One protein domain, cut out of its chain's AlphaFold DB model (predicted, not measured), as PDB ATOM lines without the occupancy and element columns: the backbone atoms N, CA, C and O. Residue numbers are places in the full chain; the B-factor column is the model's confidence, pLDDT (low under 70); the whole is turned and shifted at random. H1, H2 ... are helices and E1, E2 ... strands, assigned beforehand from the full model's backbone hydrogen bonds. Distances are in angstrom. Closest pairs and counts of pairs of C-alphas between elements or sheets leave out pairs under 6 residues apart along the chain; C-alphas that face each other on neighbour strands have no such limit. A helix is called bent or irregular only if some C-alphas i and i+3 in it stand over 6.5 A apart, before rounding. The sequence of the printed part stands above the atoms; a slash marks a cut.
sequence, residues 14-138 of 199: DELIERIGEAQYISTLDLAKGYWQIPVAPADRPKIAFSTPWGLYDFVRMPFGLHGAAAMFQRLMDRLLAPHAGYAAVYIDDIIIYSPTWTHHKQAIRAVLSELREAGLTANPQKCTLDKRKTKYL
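Overview. This is residues 14 to 138 of the 199 residues of the protein "Reverse transcriptase domain-containing protein" of Alligator mississippiensis (UniProt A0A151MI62). Look for a body made of a four-stranded sheet, with H4 and H5 over one face and the short H1 over the other, and a slender arm that reaches away from it. The arm runs through H2 and H3 to the small hairpin E2 and E3 and makes the length of the whole, which spans 56 by 27 by 25 A. The 125 printed residues hold five named helices and seven named strands, in the order H1 E1 H2 H3 E2 E3 H4 E4 E5 H5 E6 E7, a mixed class of helices and strands. The main sheet, E4 E5 E1 E6, is antiparallel; the whole is only just loose, close to compact, with a radius of gyration of the C-alphas of 16.8 A.

Along the chain. Find C-alpha 14 at (368.635, 323.980, 292.309), where H1 begins and runs to residue 21. E1, residues 25 to 30, covers 17.0 A; H2, residues 34 to 37, and H3, residues 42 to 48, follow. H3 is irregular, with C-alphas 43 and 46 7.2 A apart. E2 is residues 50 to 52 and E3 residues 55 to 57. H4, residues 69 to 84, is 22.9 A long and irregular, with C-alphas 80 and 83 7.4 A apart and a kink of 27 degrees near residue 78. Next come E4, residues 88 to 91, E5, residues 94 to 99 and 16.9 A long, and H5, residues 102 to 118 and 24.5 A long. E6 is residues 129 to 132; E7, residues 135 to 137, ends at C-alpha 137 (360.583, 324.243, 299.987).

Arrangement. Begin at the sheet, where hairpin E4 and E5 has N 96 and O 89 at 2.8 A, E5 and E1 have N 27 and O 97 at 2.8 A, and E1 and E6 have N 28 and O 129 at 2.8 A. E5, H5 and E6 form a split strand-helix-strand unit, two strands running the same way with E1 between them, and its crossover is right-handed. H5 is on the sheet at a height of 9.5 A, over E5 and E1; its closest C-alpha pair with E5 is Ser 99 and His 105, 5.2 A. H4 is on the same face, over E4, and touches H5 with residues 80 to 84 alone, closest at the C-alphas of Leu 80 and Glu 115, 7.0 A, at a steep tilt of 50 degrees, opposite ways. H1 is on the opposite face at a height of 9.7 A. E7 pairs with no named strand. H2 and H4 only just touch, with 3 pairs of C-alphas within 8 A, the closest Tyr 35 and Phe 73, 7.0 A. Farther out, E2 and E3 have N 50 and O 57 at 2.8 A. Each O i to N i+4 pair is within hydrogen-bond range in H1 and H5, 10 of 12 in H4 and 0 of 3 in H3, which has 3 of 4 O i to N i+3 pairs; H2 is too short for an i+4 pair.

Size, cuts and confidence. The C-alphas farthest apart are those of Pro 53 and Thr 101, 57.3 A. The printed part has no cut, E3 to H4 is the long link, and no printed residue is under 70 in pLDDT.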
ATOM      1  N   ASP A  14     368.145 322.626 292.584       78.19
ATOM      2  CA  ASP A  14     368.635 323.980 292.309       78.19
ATOM      3  C   ASP A  14     367.867 324.662 291.165       78.19
ATOM      4  O   ASP A  14     367.349 325.764 291.346       78.19
ATOM      5  N   GLU A  15     367.677 323.980 290.029       82.00
ATOM      6  CA  GLU A  15     366.901 324.506 288.891       82.00
ATOM      7  C   GLU A  15     365.454 324.828 289.289       82.00
ATOM      8  O   GLU A  15     364.849 325.811 288.847       82.00
ATOM      9  N   LEU A  16     364.870 323.975 290.132       82.19
ATOM     10  CA  LEU A  16     363.494 324.125 290.574       82.19
ATOM     11  C   LEU A  16     363.360 325.343 291.495       82.19
ATOM     12  O   LEU A  16     362.429 326.134 291.342       82.19
ATOM     13  N   ILE A  17     364.327 325.539 292.392       82.62
ATOM     14  CA  ILE A  17     364.403 326.683 293.301       82.62
ATOM     15  C   ILE A  17     364.638 327.999 292.552       82.62
ATOM     16  O   ILE A  17     363.968 328.986 292.867       82.62
ATOM     17  N   GLU A  18     365.524 328.025 291.553       82.50
ATOM     18  CA  GLU A  18     365.787 329.213 290.725       82.50
ATOM     19  C   GLU A  18     364.513 329.727 290.053       82.50
ATOM     20  O   GLU A  18     364.181 330.910 290.150       82.50
ATOM     21  N   ARG A  19     363.723 328.817 289.474       81.69
ATOM     22  CA  ARG A  19     362.440 329.147 288.834       81.69
ATOM     23  C   ARG A  19     361.421 329.748 289.803       81.69
ATOM     24  O   ARG A  19     360.602 330.576 289.408       81.69
ATOM     25  N   ILE A  20     361.454 329.333 291.068       83.31
ATOM     26  CA  ILE A  20     360.541 329.824 292.109       83.31
ATOM     27  C   ILE A  20     361.032 331.146 292.703       83.31
ATOM     28  O   ILE A  20     360.217 331.937 293.183       83.31
ATOM     29  N   GLY A  21     362.344 331.400 292.694       76.50
ATOM     30  CA  GLY A  21     362.970 332.536 293.370       76.50
ATOM     31  C   GLY A  21     362.294 333.871 293.065       76.50
ATOM     32  O   GLY A  21     362.000 334.631 293.989       76.50
ATOM     33  N   GLU A  22     361.960 334.127 291.800       80.50
ATOM     34  CA  GLU A  22     361.339 335.377 291.334       80.50
ATOM     35  C   GLU A  22     359.830 335.486 291.618       80.50
ATOM     36  O   GLU A  22     359.228 336.560 291.490       80.50
ATOM     37  N   ALA A  23     359.193 334.393 292.042       86.12
ATOM     38  CA  ALA A  23     357.757 334.351 292.233       86.12
ATOM     39  C   ALA A  23     357.285 335.265 293.372       86.12
ATOM     40  O   ALA A  23     357.900 335.398 294.436       86.12
ATOM     41  N   GLN A  24     356.121 335.879 293.151       88.81
ATOM     42  CA  GLN A  24     355.472 336.754 294.126       88.81
ATOM     43  C   GLN A  24     354.436 336.018 294.968       88.81
ATOM     44  O   GLN A  24     354.144 336.453 296.083       88.81
ATOM     45  N   TYR A  25     353.853 334.947 294.437       93.94
ATOM     46  CA  TYR A  25     352.905 334.083 295.127       93.94
ATOM     47  C   TYR A  25     353.339 332.639 294.948       93.94
ATOM     48  O   TYR A  25     353.634 332.223 293.828       93.94
ATOM     49  N   ILE A  26     353.380 331.905 296.052       94.31
ATOM     50  CA  ILE A  26     353.838 330.526 296.122       94.31
ATOM     51  C   ILE A  26     352.862 329.743 296.997       94.31
ATOM     52  O   ILE A  26     352.513 330.177 298.098       94.31
ATOM     53  N   SER A  27     352.461 328.579 296.508       95.19
ATOM     54  CA  SER A  27     351.664 327.602 297.235       95.19
ATOM     55  C   SER A  27     352.333 326.239 297.146       95.19
ATOM     56  O   SER A  27     352.822 325.869 296.083       95.19
ATOM     57  N   THR A  28     352.343 325.486 298.239       93.56
ATOM     58  CA  THR A  28     352.790 324.093 298.265       93.56
ATOM     59  C   THR A  28     351.616 323.179 298.583       93.56
ATOM     60  O   THR A  28     350.806 323.478 299.467       93.56
ATOM     61  N   LEU A  29     351.520 322.067 297.861       93.31
ATOM     62  CA  LEU A  29     350.552 321.009 298.108       93.31
ATOM     63  C   LEU A  29     351.308 319.729 298.470       93.31
ATOM     64  O   LEU A  29     352.153 319.275 297.707       93.31
ATOM     65  N   ASP A  30     350.969 319.159 299.622       90.38
ATOM     66  CA  ASP A  30     351.491 317.879 300.117       90.38
ATOM     67  C   ASP A  30     350.438 316.801 299.844       90.38
ATOM     68  O   ASP A  30     349.277 316.945 300.246       90.38
ATOM     69  N   LEU A  31     350.804 315.745 299.113       89.00
ATOM     70  CA  LEU A  31     349.883 314.655 298.788       89.00
ATOM     71  C   LEU A  31     349.628 313.737 299.996       89.00
ATOM     72  O   LEU A  31     350.535 313.242 300.663       89.00
ATOM     73  N   ALA A  32     348.356 313.438 300.269       85.12
ATOM     74  CA  ALA A  32     347.961 312.628 301.413       85.12
ATOM     75  C   ALA A  32     348.412 311.169 301.257       85.12
ATOM     76  O   ALA A  32     348.032 310.481 300.318       85.12
ATOM     77  N   LYS A  33     349.162 310.643 302.230       80.06
ATOM     78  CA  LYS A  33     349.641 309.244 302.225       80.06
ATOM     79  C   LYS A  33     350.563 308.899 301.029       80.06
ATOM     80  O   LYS A  33     350.806 307.713 300.806       80.06
ATOM     81  N   GLY A  34     351.084 309.900 300.305       78.12
ATOM     82  CA  GLY A  34     352.064 309.761 299.214       78.12
ATOM     83  C   GLY A  34     351.758 308.609 298.251       78.12
ATOM     84  O   GLY A  34     350.653 308.503 297.706       78.12
ATOM     85  N   TYR A  35     352.708 307.678 298.129       78.94
ATOM     86  CA  TYR A  35     352.634 306.486 297.272       78.94
ATOM     87  C   TYR A  35     351.403 305.590 297.478       78.94
ATOM     88  O   TYR A  35     350.961 304.939 296.529       78.94
ATOM     89  N   TRP A  36     350.795 305.564 298.671       84.06
ATOM     90  CA  TRP A  36     349.658 304.676 298.967       84.06
ATOM     91  C   TRP A  36     348.395 305.005 298.171       84.06
ATOM     92  O   TRP A  36     347.442 304.225 298.161       84.06
ATOM     93  N   GLN A  37     348.365 306.150 297.496       86.31
ATOM     94  CA  GLN A  37     347.274 306.503 296.597       86.31
ATOM     95  C   GLN A  37     347.359 305.736 295.268       86.31
ATOM     96  O   GLN A  37     346.335 305.511 294.621       86.31
ATOM     97  N   ILE A  38     348.539 305.241 294.883       87.12
ATOM     98  CA  ILE A  38     348.759 304.622 293.572       87.12
ATOM     99  C   ILE A  38     348.328 303.149 293.581       87.12
ATOM    100  O   ILE A  38     348.855 302.361 294.372       87.12
ATOM    101  N   PRO A  39     347.362 302.744 292.732       88.38
ATOM    102  CA  PRO A  39     346.944 301.353 292.620       88.38
ATOM    103  C   PRO A  39     348.017 300.493 291.960       88.38
ATOM    104  O   PRO A  39     348.588 300.859 290.936       88.38
ATOM    105  N   VAL A  40     348.235 299.305 292.522       88.69
ATOM    106  CA  VAL A  40     349.098 298.292 291.915       88.69
ATOM    107  C   VAL A  40     348.257 297.406 291.005       88.69
ATOM    108  O   VAL A  40     347.225 296.855 291.418       88.69
ATOM    109  N   ALA A  41     348.711 297.269 289.756       88.19
ATOM    110  CA  ALA A  41     348.092 296.400 288.767       88.19
ATOM    111  C   ALA A  41     347.973 294.965 289.321       88.19
ATOM    112  O   ALA A  41     348.958 294.459 289.862       88.19
ATOM    113  N   PRO A  42     346.819 294.279 289.179       91.19
ATOM    114  CA  PRO A  42     346.614 292.943 289.751       91.19
ATOM    115  C   PRO A  42     347.718 291.933 289.410       91.19
ATOM    116  O   PRO A  42     348.126 291.162 290.269       91.19
ATOM    117  N   ALA A  43     348.262 291.995 288.189       92.06
ATOM    118  CA  ALA A  43     349.341 291.122 287.724       92.06
ATOM    119  C   ALA A  43     350.697 291.354 288.421       92.06
ATOM    120  O   ALA A  43     351.563 290.482 288.390       92.06
ATOM    121  N   ASP A  44     350.911 292.523 289.029       88.38
ATOM    122  CA  ASP A  44     352.154 292.855 289.722       88.38
ATOM    123  C   ASP A  44     352.040 292.738 291.259       88.38
ATOM    124  O   ASP A  44     353.071 292.749 291.930       88.38
ATOM    125  N   ARG A  45     350.836 292.578 291.838       90.88
ATOM    126  CA  ARG A  45     350.645 292.462 293.303       90.88
ATOM    127  C   ARG A  45     351.424 291.306 293.944       90.88
ATOM    128  O   ARG A  45     352.088 291.555 294.949       90.88
ATOM    129  N   PRO A  46     351.486 290.095 293.350       90.50
ATOM    130  CA  PRO A  46     352.253 288.996 293.940       90.50
ATOM    131  C   PRO A  46     353.757 289.287 294.064       90.50
ATOM    132  O   PRO A  46     354.436 288.675 294.882       90.50
ATOM    133  N   LYS A  47     354.292 290.235 293.277       87.56
ATOM    134  CA  LYS A  47     355.715 290.626 293.307       87.56
ATOM    135  C   LYS A  47     356.076 291.461 294.531       87.56
ATOM    136  O   LYS A  47     357.250 291.579 294.863       87.56
ATOM    137  N   ILE A  48     355.074 292.056 295.169       88.56
ATOM    138  CA  ILE A  48     355.210 292.867 296.381       88.56
ATOM    139  C   ILE A  48     354.523 292.187 297.570       88.56
ATOM    140  O   ILE A  48     354.109 292.852 298.517       88.56
ATOM    141  N   ALA A  49     354.376 290.862 297.513       89.69
ATOM    142  CA  ALA A  49     353.838 290.084 298.613       89.69
ATOM    143  C   ALA A  49     354.800 290.062 299.809       89.69
ATOM    144  O   ALA A  49     356.021 290.040 299.654       89.69
ATOM    145  N   PHE A  50     354.236 290.042 301.011       89.19
ATOM    146  CA  PHE A  50     354.960 289.959 302.269       89.19
ATOM    147  C   PHE A  50     354.385 288.842 303.141       89.19
ATOM    148  O   PHE A  50     353.185 288.558 303.137       89.19
ATOM    149  N   SER A  51     355.272 288.183 303.883       93.06
ATOM    150  CA  SER A  51     354.909 287.078 304.767       93.06
ATOM    151  C   SER A  51     354.592 287.589 306.169       93.06
ATOM    152  O   SER A  51     355.289 288.451 306.706       93.06
ATOM    153  N   THR A  52     353.554 287.023 306.775       93.12
ATOM    154  CA  THR A  52     353.193 287.211 308.182       93.12
ATOM    155  C   THR A  52     353.059 285.839 308.852       93.12
ATOM    156  O   THR A  52     352.841 284.847 308.151       93.12
ATOM    157  N   PRO A  53     353.097 285.744 310.194       95.50
ATOM    158  CA  PRO A  53     352.824 284.486 310.899       95.50
ATOM    159  C   PRO A  53     351.463 283.849 310.570       95.50
ATOM    160  O   PRO A  53     351.267 282.663 310.816       95.50
ATOM    161  N   TRP A  54     350.526 284.624 310.013       94.62
ATOM    162  CA  TRP A  54     349.167 284.196 309.672       94.62
ATOM    163  C   TRP A  54     348.949 283.969 308.170       94.62
ATOM    164  O   TRP A  54     347.821 283.711 307.758       94.62
ATOM    165  N   GLY A  55     349.993 284.087 307.344       93.31
ATOM    166  CA  GLY A  55     349.913 283.843 305.903       93.31
ATOM    167  C   GLY A  55     350.635 284.880 305.046       93.31
ATOM    168  O   GLY A  55     351.244 285.829 305.549       93.31
ATOM    169  N   LEU A  56     350.553 284.672 303.732       94.31
ATOM    170  CA  LEU A  56     351.113 285.546 302.705       94.31
ATOM    171  C   LEU A  56     350.053 286.555 302.248       94.31
ATOM    172  O   LEU A  56     348.958 286.161 301.849       94.31
ATOM    173  N   TYR A  57     350.398 287.838 302.281       92.62
ATOM    174  CA  TYR A  57     349.535 288.938 301.849       92.62
ATOM    175  C   TYR A  57     350.240 289.750 300.766       92.62
ATOM    176  O   TYR A  57     351.467 289.787 300.722       92.62
ATOM    177  N   ASP A  58     349.484 290.424 299.904       92.44
ATOM    178  CA  ASP A  58     350.023 291.361 298.922       92.44
ATOM    179  C   ASP A  58     349.466 292.775 299.108       92.44
ATOM    180  O   ASP A  58     348.429 293.003 299.738       92.44
ATOM    181  N   PHE A  59     350.204 293.762 298.603       90.75
ATOM    182  CA  PHE A  59     349.734 295.138 298.612       90.75
ATOM    183  C   PHE A  59     348.888 295.427 297.369       90.75
ATOM    184  O   PHE A  59     349.276 295.159 296.232       90.75
ATOM    185  N   VAL A  60     347.738 296.067 297.581       90.75
ATOM    186  CA  VAL A  60     346.863 296.565 296.503       90.75
ATOM    187  C   VAL A  60     347.215 297.988 296.050       90.75
ATOM    188  O   VAL A  60     346.772 298.440 294.991       90.75
ATOM    189  N   ARG A  61     348.013 298.696 296.853       90.50
ATOM    190  CA  ARG A  61     348.539 300.046 296.611       90.50
ATOM    191  C   ARG A  61     350.058 300.027 296.731       90.50
ATOM    192  O   ARG A  61     350.598 299.113 297.341       90.50
ATOM    193  N   MET A  62     350.742 301.011 296.162       88.69
ATOM    194  CA  MET A  62     352.203 301.053 296.185       88.69
ATOM    195  C   MET A  62     352.722 301.247 297.625       88.69
ATOM    196  O   MET A  62     352.433 302.282 298.231       88.69
ATOM    197  N   PRO A  63     353.459 300.275 298.199       86.44
ATOM    198  CA  PRO A  63     353.969 300.381 299.560       86.44
ATOM    199  C   PRO A  63     355.225 301.262 299.619       86.44
ATOM    200  O   PRO A  63     355.952 301.421 298.635       86.44
ATOM    201  N   PHE A  64     355.522 301.793 300.807       82.12
ATOM    202  CA  PHE A  64     356.811 302.440 301.070       82.12
ATOM    203  C   PHE A  64     357.957 301.420 301.037       82.12
ATOM    204  O   PHE A  64     357.768 300.248 301.355       82.12
ATOM    205  N   GLY A  65     359.157 301.876 300.669       79.81
ATOM    206  CA  GLY A  65     360.358 301.032 300.609       79.81
ATOM    207  C   GLY A  65     360.462 300.161 299.354       79.81
ATOM    208  O   GLY A  65     361.478 299.501 299.153       79.81
ATOM    209  N   LEU A  66     359.453 300.189 298.478       83.00
ATOM    210  CA  LEU A  66     359.543 299.539 297.181       83.00
ATOM    211  C   LEU A  66     360.592 300.243 296.307       83.00
ATOM    212  O   LEU A  66     360.509 301.443 296.038       83.00
ATOM    213  N   HIS A  67     361.566 299.470 295.830       80.31
ATOM    214  CA  HIS A  67     362.604 299.974 294.942       80.31
ATOM    215  C   HIS A  67     361.990 300.552 293.654       80.31
ATOM    216  O   HIS A  67     361.205 299.887 292.979       80.31
ATOM    217  N   GLY A  68     362.333 301.803 293.327       78.38
ATOM    218  CA  GLY A  68     361.806 302.514 292.156       78.38
ATOM    219  C   GLY A  68     360.432 303.178 292.341       78.38
ATOM    220  O   GLY A  68     359.970 303.843 291.415       78.38
ATOM    221  N   ALA A  69     359.794 303.071 293.515       82.38
ATOM    222  CA  ALA A  69     358.503 303.718 293.783       82.38
ATOM    223  C   ALA A  69     358.557 305.243 293.604       82.38
ATOM    224  O   ALA A  69     357.695 305.806 292.936       82.38
ATOM    225  N   ALA A  70     359.608 305.891 294.118       83.06
ATOM    226  CA  ALA A  70     359.822 307.331 293.962       83.06
ATOM    227  C   ALA A  70     359.921 307.742 292.486       83.06
ATOM    228  O   ALA A  70     359.263 308.681 292.055       83.06
ATOM    229  N   ALA A  71     360.681 306.989 291.690       83.50
ATOM    230  CA  ALA A  71     360.886 307.269 290.273       83.50
ATOM    231  C   ALA A  71     359.599 307.053 289.449       83.50
ATOM    232  O   ALA A  71     359.282 307.823 288.545       83.50
ATOM    233  N   MET A  72     358.821 306.015 289.772       83.56
ATOM    234  CA  MET A  72     357.502 305.789 289.170       83.56
ATOM    235  C   MET A  72     356.514 306.900 289.533       83.56
ATOM    236  O   MET A  72     355.765 307.362 288.674       83.56
ATOM    237  N   PHE A  73     356.529 307.336 290.791       85.62
ATOM    238  CA  PHE A  73     355.676 308.415 291.259       85.62
ATOM    239  C   PHE A  73     356.039 309.747 290.606       85.62
ATOM    240  O   PHE A  73     355.162 310.410 290.065       85.62
ATOM    241  N   GLN A  74     357.329 310.088 290.555       87.31
ATOM    242  CA  GLN A  74     357.812 311.286 289.876       87.31
ATOM    243  C   GLN A  74     357.388 311.289 288.401       87.31
ATOM    244  O   GLN A  74     356.839 312.279 287.937       87.31
ATOM    245  N   ARG A  75     357.518 310.164 287.682       86.94
ATOM    246  CA  ARG A  75     357.013 310.032 286.300       86.94
ATOM    247  C   ARG A  75     355.534 310.334 286.156       86.94
ATOM    248  O   ARG A  75     355.122 310.989 285.199       86.94
ATOM    249  N   LEU A  76     354.729 309.778 287.057       88.50
ATOM    250  CA  LEU A  76     353.292 309.999 287.055       88.50
ATOM    251  C   LEU A  76     352.994 311.486 287.260       88.50
ATOM    252  O   LEU A  76     352.223 312.061 286.495       88.50
ATOM    253  N   MET A  77     353.636 312.094 288.255       90.00
ATOM    254  CA  MET A  77     353.448 313.494 288.610       90.00
ATOM    255  C   MET A  77     353.940 314.451 287.520       90.00
ATOM    256  O   MET A  77     353.241 315.410 287.211       90.00
ATOM    257  N   ASP A  78     355.069 314.164 286.876       89.06
ATOM    258  CA  ASP A  78     355.587 314.949 285.753       89.06
ATOM    259  C   ASP A  78     354.634 314.910 284.562       89.06
ATOM    260  O   ASP A  78     354.376 315.934 283.936       89.06
ATOM    261  N   ARG A  79     354.058 313.739 284.258       90.19
ATOM    262  CA  ARG A  79     353.064 313.610 283.187       90.19
ATOM    263  C   ARG A  79     351.777 314.360 283.516       90.19
ATOM    264  O   ARG A  79     351.217 315.003 282.633       90.19
ATOM    265  N   LEU A  80     351.327 314.263 284.763       91.50
ATOM    266  CA  LEU A  80     350.131 314.930 285.273       91.50
ATOM    267  C   LEU A  80     350.302 316.456 285.243       91.50
ATOM    268  O   LEU A  80     349.419 317.173 284.793       91.50
ATOM    269  N   LEU A  81     351.463 316.965 285.657       92.06
ATOM    270  CA  LEU A  81     351.746 318.401 285.703       92.06
ATOM    271  C   LEU A  81     352.388 318.957 284.429       92.06
ATOM    272  O   LEU A  81     352.622 320.163 284.368       92.06
ATOM    273  N   ALA A  82     352.631 318.148 283.394       92.56
ATOM    274  CA  ALA A  82     353.194 318.614 282.124       92.56
ATOM    275  C   ALA A  82     352.428 319.813 281.517       92.56
ATOM    276  O   ALA A  82     353.084 320.776 281.111       92.56
ATOM    277  N   PRO A  83     351.075 319.857 281.523       94.56
ATOM    278  CA  PRO A  83     350.320 321.030 281.061       94.56
ATOM    279  C   PRO A  83     350.525 322.288 281.923       94.56
ATOM    280  O   PRO A  83     350.185 323.397 281.513       94.56
ATOM    281  N   HIS A  84     351.059 322.125 283.131       94.50
ATOM    282  CA  HIS A  84     351.244 323.163 284.144       94.50
ATOM    283  C   HIS A  84     352.721 323.483 284.399       94.50
ATOM    284  O   HIS A  84     353.028 324.287 285.280       94.50
ATOM    285  N   ALA A  85     353.635 322.917 283.606       90.44
ATOM    286  CA  ALA A  85     355.076 323.026 283.808       90.44
ATOM    287  C   ALA A  85     355.594 324.474 283.817       90.44
ATOM    288  O   ALA A  85     356.673 324.716 284.336       90.44
ATOM    289  N   GLY A  86     354.849 325.452 283.288       90.44
ATOM    290  CA  GLY A  86     355.226 326.870 283.338       90.44
ATOM    291  C   GLY A  86     355.059 327.542 284.709       90.44
ATOM    292  O   GLY A  86     355.655 328.589 284.943       90.44
ATOM    293  N   TYR A  87     354.252 326.977 285.610       92.44
ATOM    294  CA  TYR A  87     353.907 327.597 286.900       92.44
ATOM    295  C   TYR A  87     353.735 326.598 288.050       92.44
ATOM    296  O   TYR A  87     353.376 326.988 289.164       92.44
ATOM    297  N   ALA A  88     353.947 325.311 287.793       93.38
ATOM    298  CA  ALA A  88     353.937 324.259 288.788       93.38
ATOM    299  C   ALA A  88     355.106 323.302 288.554       93.38
ATOM    300  O   ALA A  88     355.547 323.093 287.423       93.38
ATOM    301  N   ALA A  89     355.608 322.733 289.638       90.50
ATOM    302  CA  ALA A  89     356.620 321.692 289.618       90.50
ATOM    303  C   ALA A  89     356.375 320.724 290.778       90.50
ATOM    304  O   ALA A  89     355.630 321.034 291.710       90.50
ATOM    305  N   VAL A  90     356.983 319.545 290.716       89.00
ATOM    306  CA  VAL A  90     356.809 318.501 291.724       89.00
ATOM    307  C   VAL A  90     358.138 317.848 292.041       89.00
ATOM    308  O   VAL A  90     358.929 317.556 291.146       89.00
ATOM    309  N   TYR A  91     358.359 317.613 293.327       86.94
ATOM    310  CA  TYR A  91     359.452 316.799 293.820       86.94
ATOM    311  C   TYR A  91     358.865 315.699 294.695       86.94
ATOM    312  O   TYR A  91     358.444 315.947 295.823       86.94
ATOM    313  N   ILE A  92     358.802 314.484 294.156       83.38
ATOM    314  CA  ILE A  92     358.132 313.337 294.769       83.38
ATOM    315  C   ILE A  92     356.687 313.707 295.150       83.38
ATOM    316  O   ILE A  92     355.854 313.843 294.259       83.38
ATOM    317  N   ASP A  93     356.391 313.896 296.439       82.56
ATOM    318  CA  ASP A  93     355.053 314.182 296.970       82.56
ATOM    319  C   ASP A  93     354.785 315.692 297.148       82.56
ATOM    320  O   ASP A  93     353.640 316.085 297.390       82.56
ATOM    321  N   ASP A  94     355.819 316.533 297.017       86.94
ATOM    322  CA  ASP A  94     355.763 317.976 297.254       86.94
ATOM    323  C   ASP A  94     355.549 318.741 295.944       86.94
ATOM    324  O   ASP A  94     356.482 318.999 295.170       86.94
ATOM    325  N   ILE A  95     354.305 319.153 295.709       92.00
ATOM    326  CA  ILE A  95     353.942 320.002 294.576       92.00
ATOM    327  C   ILE A  95     354.116 321.457 294.985       92.00
ATOM    328  O   ILE A  95     353.642 321.888 296.036       92.00
ATOM    329  N   ILE A  96     354.730 322.250 294.118       93.25
ATOM    330  CA  ILE A  96     354.849 323.692 294.277       93.25
ATOM    331  C   ILE A  96     354.224 324.406 293.091       93.25
ATOM    332  O   ILE A  96     354.426 324.039 291.938       93.25
ATOM    333  N   ILE A  97     353.447 325.438 293.391       95.25
ATOM    334  CA  ILE A  97     352.755 326.295 292.437       95.25
ATOM    335  C   ILE A  97     353.251 327.708 292.684       95.25
ATOM    336  O   ILE A  97     353.294 328.157 293.828       95.25
ATOM    337  N   TYR A  98     353.608 328.428 291.631       94.00
ATOM    338  CA  TYR A  98     354.182 329.760 291.747       94.00
ATOM    339  C   TYR A  98     353.703 330.677 290.627       94.00
ATOM    340  O   TYR A  98     353.415 330.253 289.510       94.00
ATOM    341  N   SER A  99     353.514 331.960 290.934       93.75
ATOM    342  CA  SER A  99     353.005 332.933 289.962       93.75
ATOM    343  C   SER A  99     353.417 334.372 290.306       93.75
ATOM    344  O   SER A  99     353.610 334.701 291.482       93.75
ATOM    345  N   PRO A 100     353.490 335.276 289.311       90.75
ATOM    346  CA  PRO A 100     353.847 336.679 289.541       90.75
ATOM    347  C   PRO A 100     352.685 337.520 290.095       90.75
ATOM    348  O   PRO A 100     352.902 338.539 290.744       90.75
ATOM    349  N   THR A 101     351.431 337.114 289.865       92.00
ATOM    350  CA  THR A 101     350.242 337.889 290.261       92.00
ATOM    351  C   THR A 101     349.188 337.010 290.919       92.00
ATOM    352  O   THR A 101     349.090 335.816 290.637       92.00
ATOM    353  N   TRP A 102     348.352 337.621 291.763       92.50
ATOM    354  CA  TRP A 102     347.299 336.924 292.501       92.50
ATOM    355  C   TRP A 102     346.285 336.228 291.593       92.50
ATOM    356  O   TRP A 102     345.854 335.106 291.854       92.50
ATOM    357  N   THR A 103     345.890 336.907 290.516       95.38
ATOM    358  CA  THR A 103     344.872 336.416 289.583       95.38
ATOM    359  C   THR A 103     345.331 335.138 288.892       95.38
ATOM    360  O   THR A 103     344.595 334.152 288.917       95.38
ATOM    361  N   HIS A 104     346.560 335.132 288.366       94.75
ATOM    362  CA  HIS A 104     347.158 333.942 287.761       94.75
ATOM    363  C   HIS A 104     347.356 332.836 288.802       94.75
ATOM    364  O   HIS A 104     347.048 331.683 288.525       94.75
ATOM    365  N   HIS A 105     347.765 333.184 290.027       95.88
ATOM    366  CA  HIS A 105     347.993 332.193 291.078       95.88
ATOM    367  C   HIS A 105     346.731 331.403 291.437       95.88
ATOM    368  O   HIS A 105     346.746 330.176 291.477       95.88
ATOM    369  N   LYS A 106     345.596 332.090 291.607       96.31
ATOM    370  CA  LYS A 106     344.310 331.423 291.856       96.31
ATOM    371  C   LYS A 106     343.889 330.497 290.716       96.31
ATOM    372  O   LYS A 106     343.254 329.476 290.968       96.31
ATOM    373  N   GLN A 107     344.165 330.877 289.469       96.44
ATOM    374  CA  GLN A 107     343.862 330.040 288.305       96.44
ATOM    375  C   GLN A 107     344.769 328.808 288.277       96.44
ATOM    376  O   GLN A 107     344.265 327.699 288.123       96.44
ATOM    377  N   ALA A 108     346.065 328.993 288.529       96.31
ATOM    378  CA  ALA A 108     347.050 327.924 288.616       96.31
ATOM    379  C   ALA A 108     346.692 326.891 289.695       96.31
ATOM    380  O   ALA A 108     346.629 325.702 289.398       96.31
ATOM    381  N   ILE A 109     346.371 327.337 290.918       96.12
ATOM    382  CA  ILE A 109     345.946 326.448 292.013       96.12
ATOM    383  C   ILE A 109     344.719 325.633 291.604       96.12
ATOM    384  O   ILE A 109     344.688 324.421 291.800       96.12
ATOM    385  N   ARG A 110     343.704 326.274 291.015       96.19
ATOM    386  CA  ARG A 110     342.487 325.571 290.582       96.19
ATOM    387  C   ARG A 110     342.757 324.549 289.487       96.19
ATOM    388  O   ARG A 110     342.183 323.468 289.551       96.19
ATOM    389  N   ALA A 111     343.599 324.888 288.513       96.44
ATOM    390  CA  ALA A 111     343.971 323.980 287.435       96.44
ATOM    391  C   ALA A 111     344.666 322.732 287.998       96.44
ATOM    392  O   ALA A 111     344.188 321.623 287.783       96.44
ATOM    393  N   VAL A 112     345.690 322.925 288.836       96.25
ATOM    394  CA  VAL A 112     346.430 321.818 289.464       96.25
ATOM    395  C   VAL A 112     345.526 320.968 290.361       96.25
ATOM    396  O   VAL A 112     345.572 319.745 290.294       96.25
ATOM    397  N   LEU A 113     344.659 321.579 291.175       94.81
ATOM    398  CA  LEU A 113     343.715 320.825 292.011       94.81
ATOM    399  C   LEU A 113     342.681 320.040 291.186       94.81
ATOM    400  O   LEU A 113     342.254 318.974 291.627       94.81
ATOM    401  N   SER A 114     342.263 320.549 290.019       95.38
ATOM    402  CA  SER A 114     341.373 319.805 289.115       95.38
ATOM    403  C   SER A 114     342.075 318.579 288.551       95.38
ATOM    404  O   SER A 114     341.514 317.490 288.612       95.38
ATOM    405  N   GLU A 115     343.316 318.745 288.097       94.62
ATOM    406  CA  GLU A 115     344.129 317.661 287.546       94.62
ATOM    407  C   GLU A 115     344.381 316.557 288.590       94.62
ATOM    408  O   GLU A 115     344.161 315.374 288.334       94.62
ATOM    409  N   LEU A 116     344.731 316.937 289.828       92.75
ATOM    410  CA  LEU A 116     344.873 315.985 290.936       92.75
ATOM    411  C   LEU A 116     343.573 315.220 291.202       92.75
ATOM    412  O   LEU A 116     343.596 314.002 291.381       92.75
ATOM    413  N   ARG A 117     342.432 315.919 291.199       93.50
ATOM    414  CA  ARG A 117     341.117 315.303 291.408       93.50
ATOM    415  C   ARG A 117     340.777 314.308 290.299       93.50
ATOM    416  O   ARG A 117     340.245 313.245 290.604       93.50
ATOM    417  N   GLU A 118     341.070 314.637 289.045       92.75
ATOM    418  CA  GLU A 118     340.825 313.761 287.891       92.75
ATOM    419  C   GLU A 118     341.705 312.508 287.927       92.75
ATOM    420  O   GLU A 118     341.227 311.409 287.649       92.75
ATOM    421  N   ALA A 119     342.948 312.641 288.391       89.06
ATOM    422  CA  ALA A 119     343.841 311.515 288.646       89.06
ATOM    423  C   ALA A 119     343.495 310.707 289.917       89.06
ATOM    424  O   ALA A 119     344.123 309.683 290.190       89.06
ATOM    425  N   GLY A 120     342.517 311.152 290.713       90.56
ATOM    426  CA  GLY A 120     342.143 310.522 291.982       90.56
ATOM    427  C   GLY A 120     343.183 310.695 293.097       90.56
ATOM    428  O   GLY A 120     343.184 309.921 294.056       90.56
ATOM    429  N   LEU A 121     344.062 311.693 292.978       91.38
ATOM    430  CA  LEU A 121     345.037 312.072 293.993       91.38
ATOM    431  C   LEU A 121     344.437 313.105 294.947       91.38
ATOM    432  O   LEU A 121     343.744 314.043 294.557       91.38
ATOM    433  N   THR A 122     344.736 312.944 296.229       91.44
ATOM    434  CA  THR A 122     344.274 313.825 297.299       91.44
ATOM    435  C   THR A 122     345.457 314.509 297.966       91.44
ATOM    436  O   THR A 122     346.488 313.884 298.221       91.44
ATOM    437  N   ALA A 123     345.306 315.803 298.246       91.50
ATOM    438  CA  ALA A 123     346.253 316.590 299.026       91.50
ATOM    439  C   ALA A 123     345.815 316.654 300.494       91.50
ATOM    440  O   ALA A 123     344.620 316.596 300.789       91.50
ATOM    441  N   ASN A 124     346.767 316.781 301.416       90.12
ATOM    442  CA  ASN A 124     346.515 316.973 302.836       90.12
ATOM    443  C   ASN A 124     346.364 318.473 303.154       90.12
ATOM    444  O   ASN A 124     347.374 319.179 303.225       90.12
ATOM    445  N   PRO A 125     345.145 318.978 303.432       89.50
ATOM    446  CA  PRO A 125     344.925 320.412 303.617       89.50
ATOM    447  C   PRO A 125     345.711 321.013 304.786       89.50
ATOM    448  O   PRO A 125     346.047 322.190 304.745       89.50
ATOM    449  N   GLN A 126     346.019 320.218 305.818       88.44
ATOM    450  CA  GLN A 126     346.757 320.689 306.996       88.44
ATOM    451  C   GLN A 126     348.246 320.912 306.718       88.44
ATOM    452  O   GLN A 126     348.883 321.695 307.417       88.44
ATOM    453  N   LYS A 127     348.802 320.217 305.721       87.06
ATOM    454  CA  LYS A 127     350.210 320.334 305.322       87.06
ATOM    455  C   LYS A 127     350.421 321.239 304.109       87.06
ATOM    456  O   LYS A 127     351.540 321.669 303.854       87.06
ATOM    457  N   CYS A 128     349.352 321.550 303.379       90.94
ATOM    458  CA  CYS A 128     349.408 322.498 302.277       90.94
ATOM    459  C   CYS A 128     349.628 323.925 302.798       90.94
ATOM    460  O   CYS A 128     349.022 324.344 303.785       90.94
ATOM    461  N   THR A 129     350.429 324.712 302.082       92.00
ATOM    462  CA  THR A 129     350.487 326.162 302.285       92.00
ATOM    463  C   THR A 129     350.001 326.873 301.042       92.00
ATOM    464  O   THR A 129     350.481 326.610 299.949       92.00
ATOM    465  N   LEU A 130     349.045 327.785 301.204       93.50
ATOM    466  CA  LEU A 130     348.484 328.544 300.092       93.50
ATOM    467  C   LEU A 130     348.884 330.016 300.175       93.50
ATOM    468  O   LEU A 130     348.982 330.596 301.263       93.50
ATOM    469  N   ASP A 131     349.083 330.604 298.998       91.56
ATOM    470  CA  ASP A 131     349.122 332.041 298.736       91.56
ATOM    471  C   ASP A 131     350.208 332.802 299.510       91.56
ATOM    472  O   ASP A 131     350.067 333.980 299.863       91.56
ATOM    473  N   LYS A 132     351.326 332.132 299.792       92.56
ATOM    474  CA  LYS A 132     352.438 332.704 300.545       92.56
ATOM    475  C   LYS A 132     353.337 333.546 299.648       92.56
ATOM    476  O   LYS A 132     353.500 333.302 298.460       92.56
ATOM    477  N   ARG A 133     353.958 334.562 300.247       89.12
ATOM    478  CA  ARG A 133     354.984 335.394 299.590       89.12
ATOM    479  C   ARG A 133     356.381 334.793 299.685       89.12
ATOM    480  O   ARG A 133     357.238 335.107 298.870       89.12
ATOM    481  N   LYS A 134     356.599 334.000 300.730       88.12
ATOM    482  CA  LYS A 134     357.798 333.213 300.986       88.12
ATOM    483  C   LYS A 134     357.359 331.889 301.585       88.12
ATOM    484  O   LYS A 134     356.461 331.895 302.430       88.12
ATOM    485  N   THR A 135     357.966 330.790 301.169       87.06
ATOM    486  CA  THR A 135     357.680 329.472 301.741       87.06
ATOM    487  C   THR A 135     358.953 328.657 301.894       87.06
ATOM    488  O   THR A 135     359.959 328.943 301.242       87.06
ATOM    489  N   LYS A 136     358.908 327.659 302.777       85.19
ATOM    490  CA  LYS A 136     359.956 326.649 302.878       85.19
ATOM    491  C   LYS A 136     359.681 325.577 301.829       85.19
ATOM    492  O   LYS A 136     358.580 325.036 301.789       85.19
ATOM    493  N   TYR A 137     360.677 325.263 301.017       84.38
ATOM    494  CA  TYR A 137     360.583 324.243 299.987       84.38
ATOM    495  C   TYR A 137     361.947 323.572 299.798       84.38
ATOM    496  O   TYR A 137     362.947 324.266 299.646       84.38
ATOM    497  N   LEU A 138     361.996 322.238 299.895       81.25
ATOM    498  CA  LEU A 138     363.210 321.410 299.751       81.25
ATOM    499  C   LEU A 138     364.440 321.888 300.549       81.25
ATOM    500  O   LEU A 138     365.570 321.759 300.102       81.25
TER     501      LEU A 138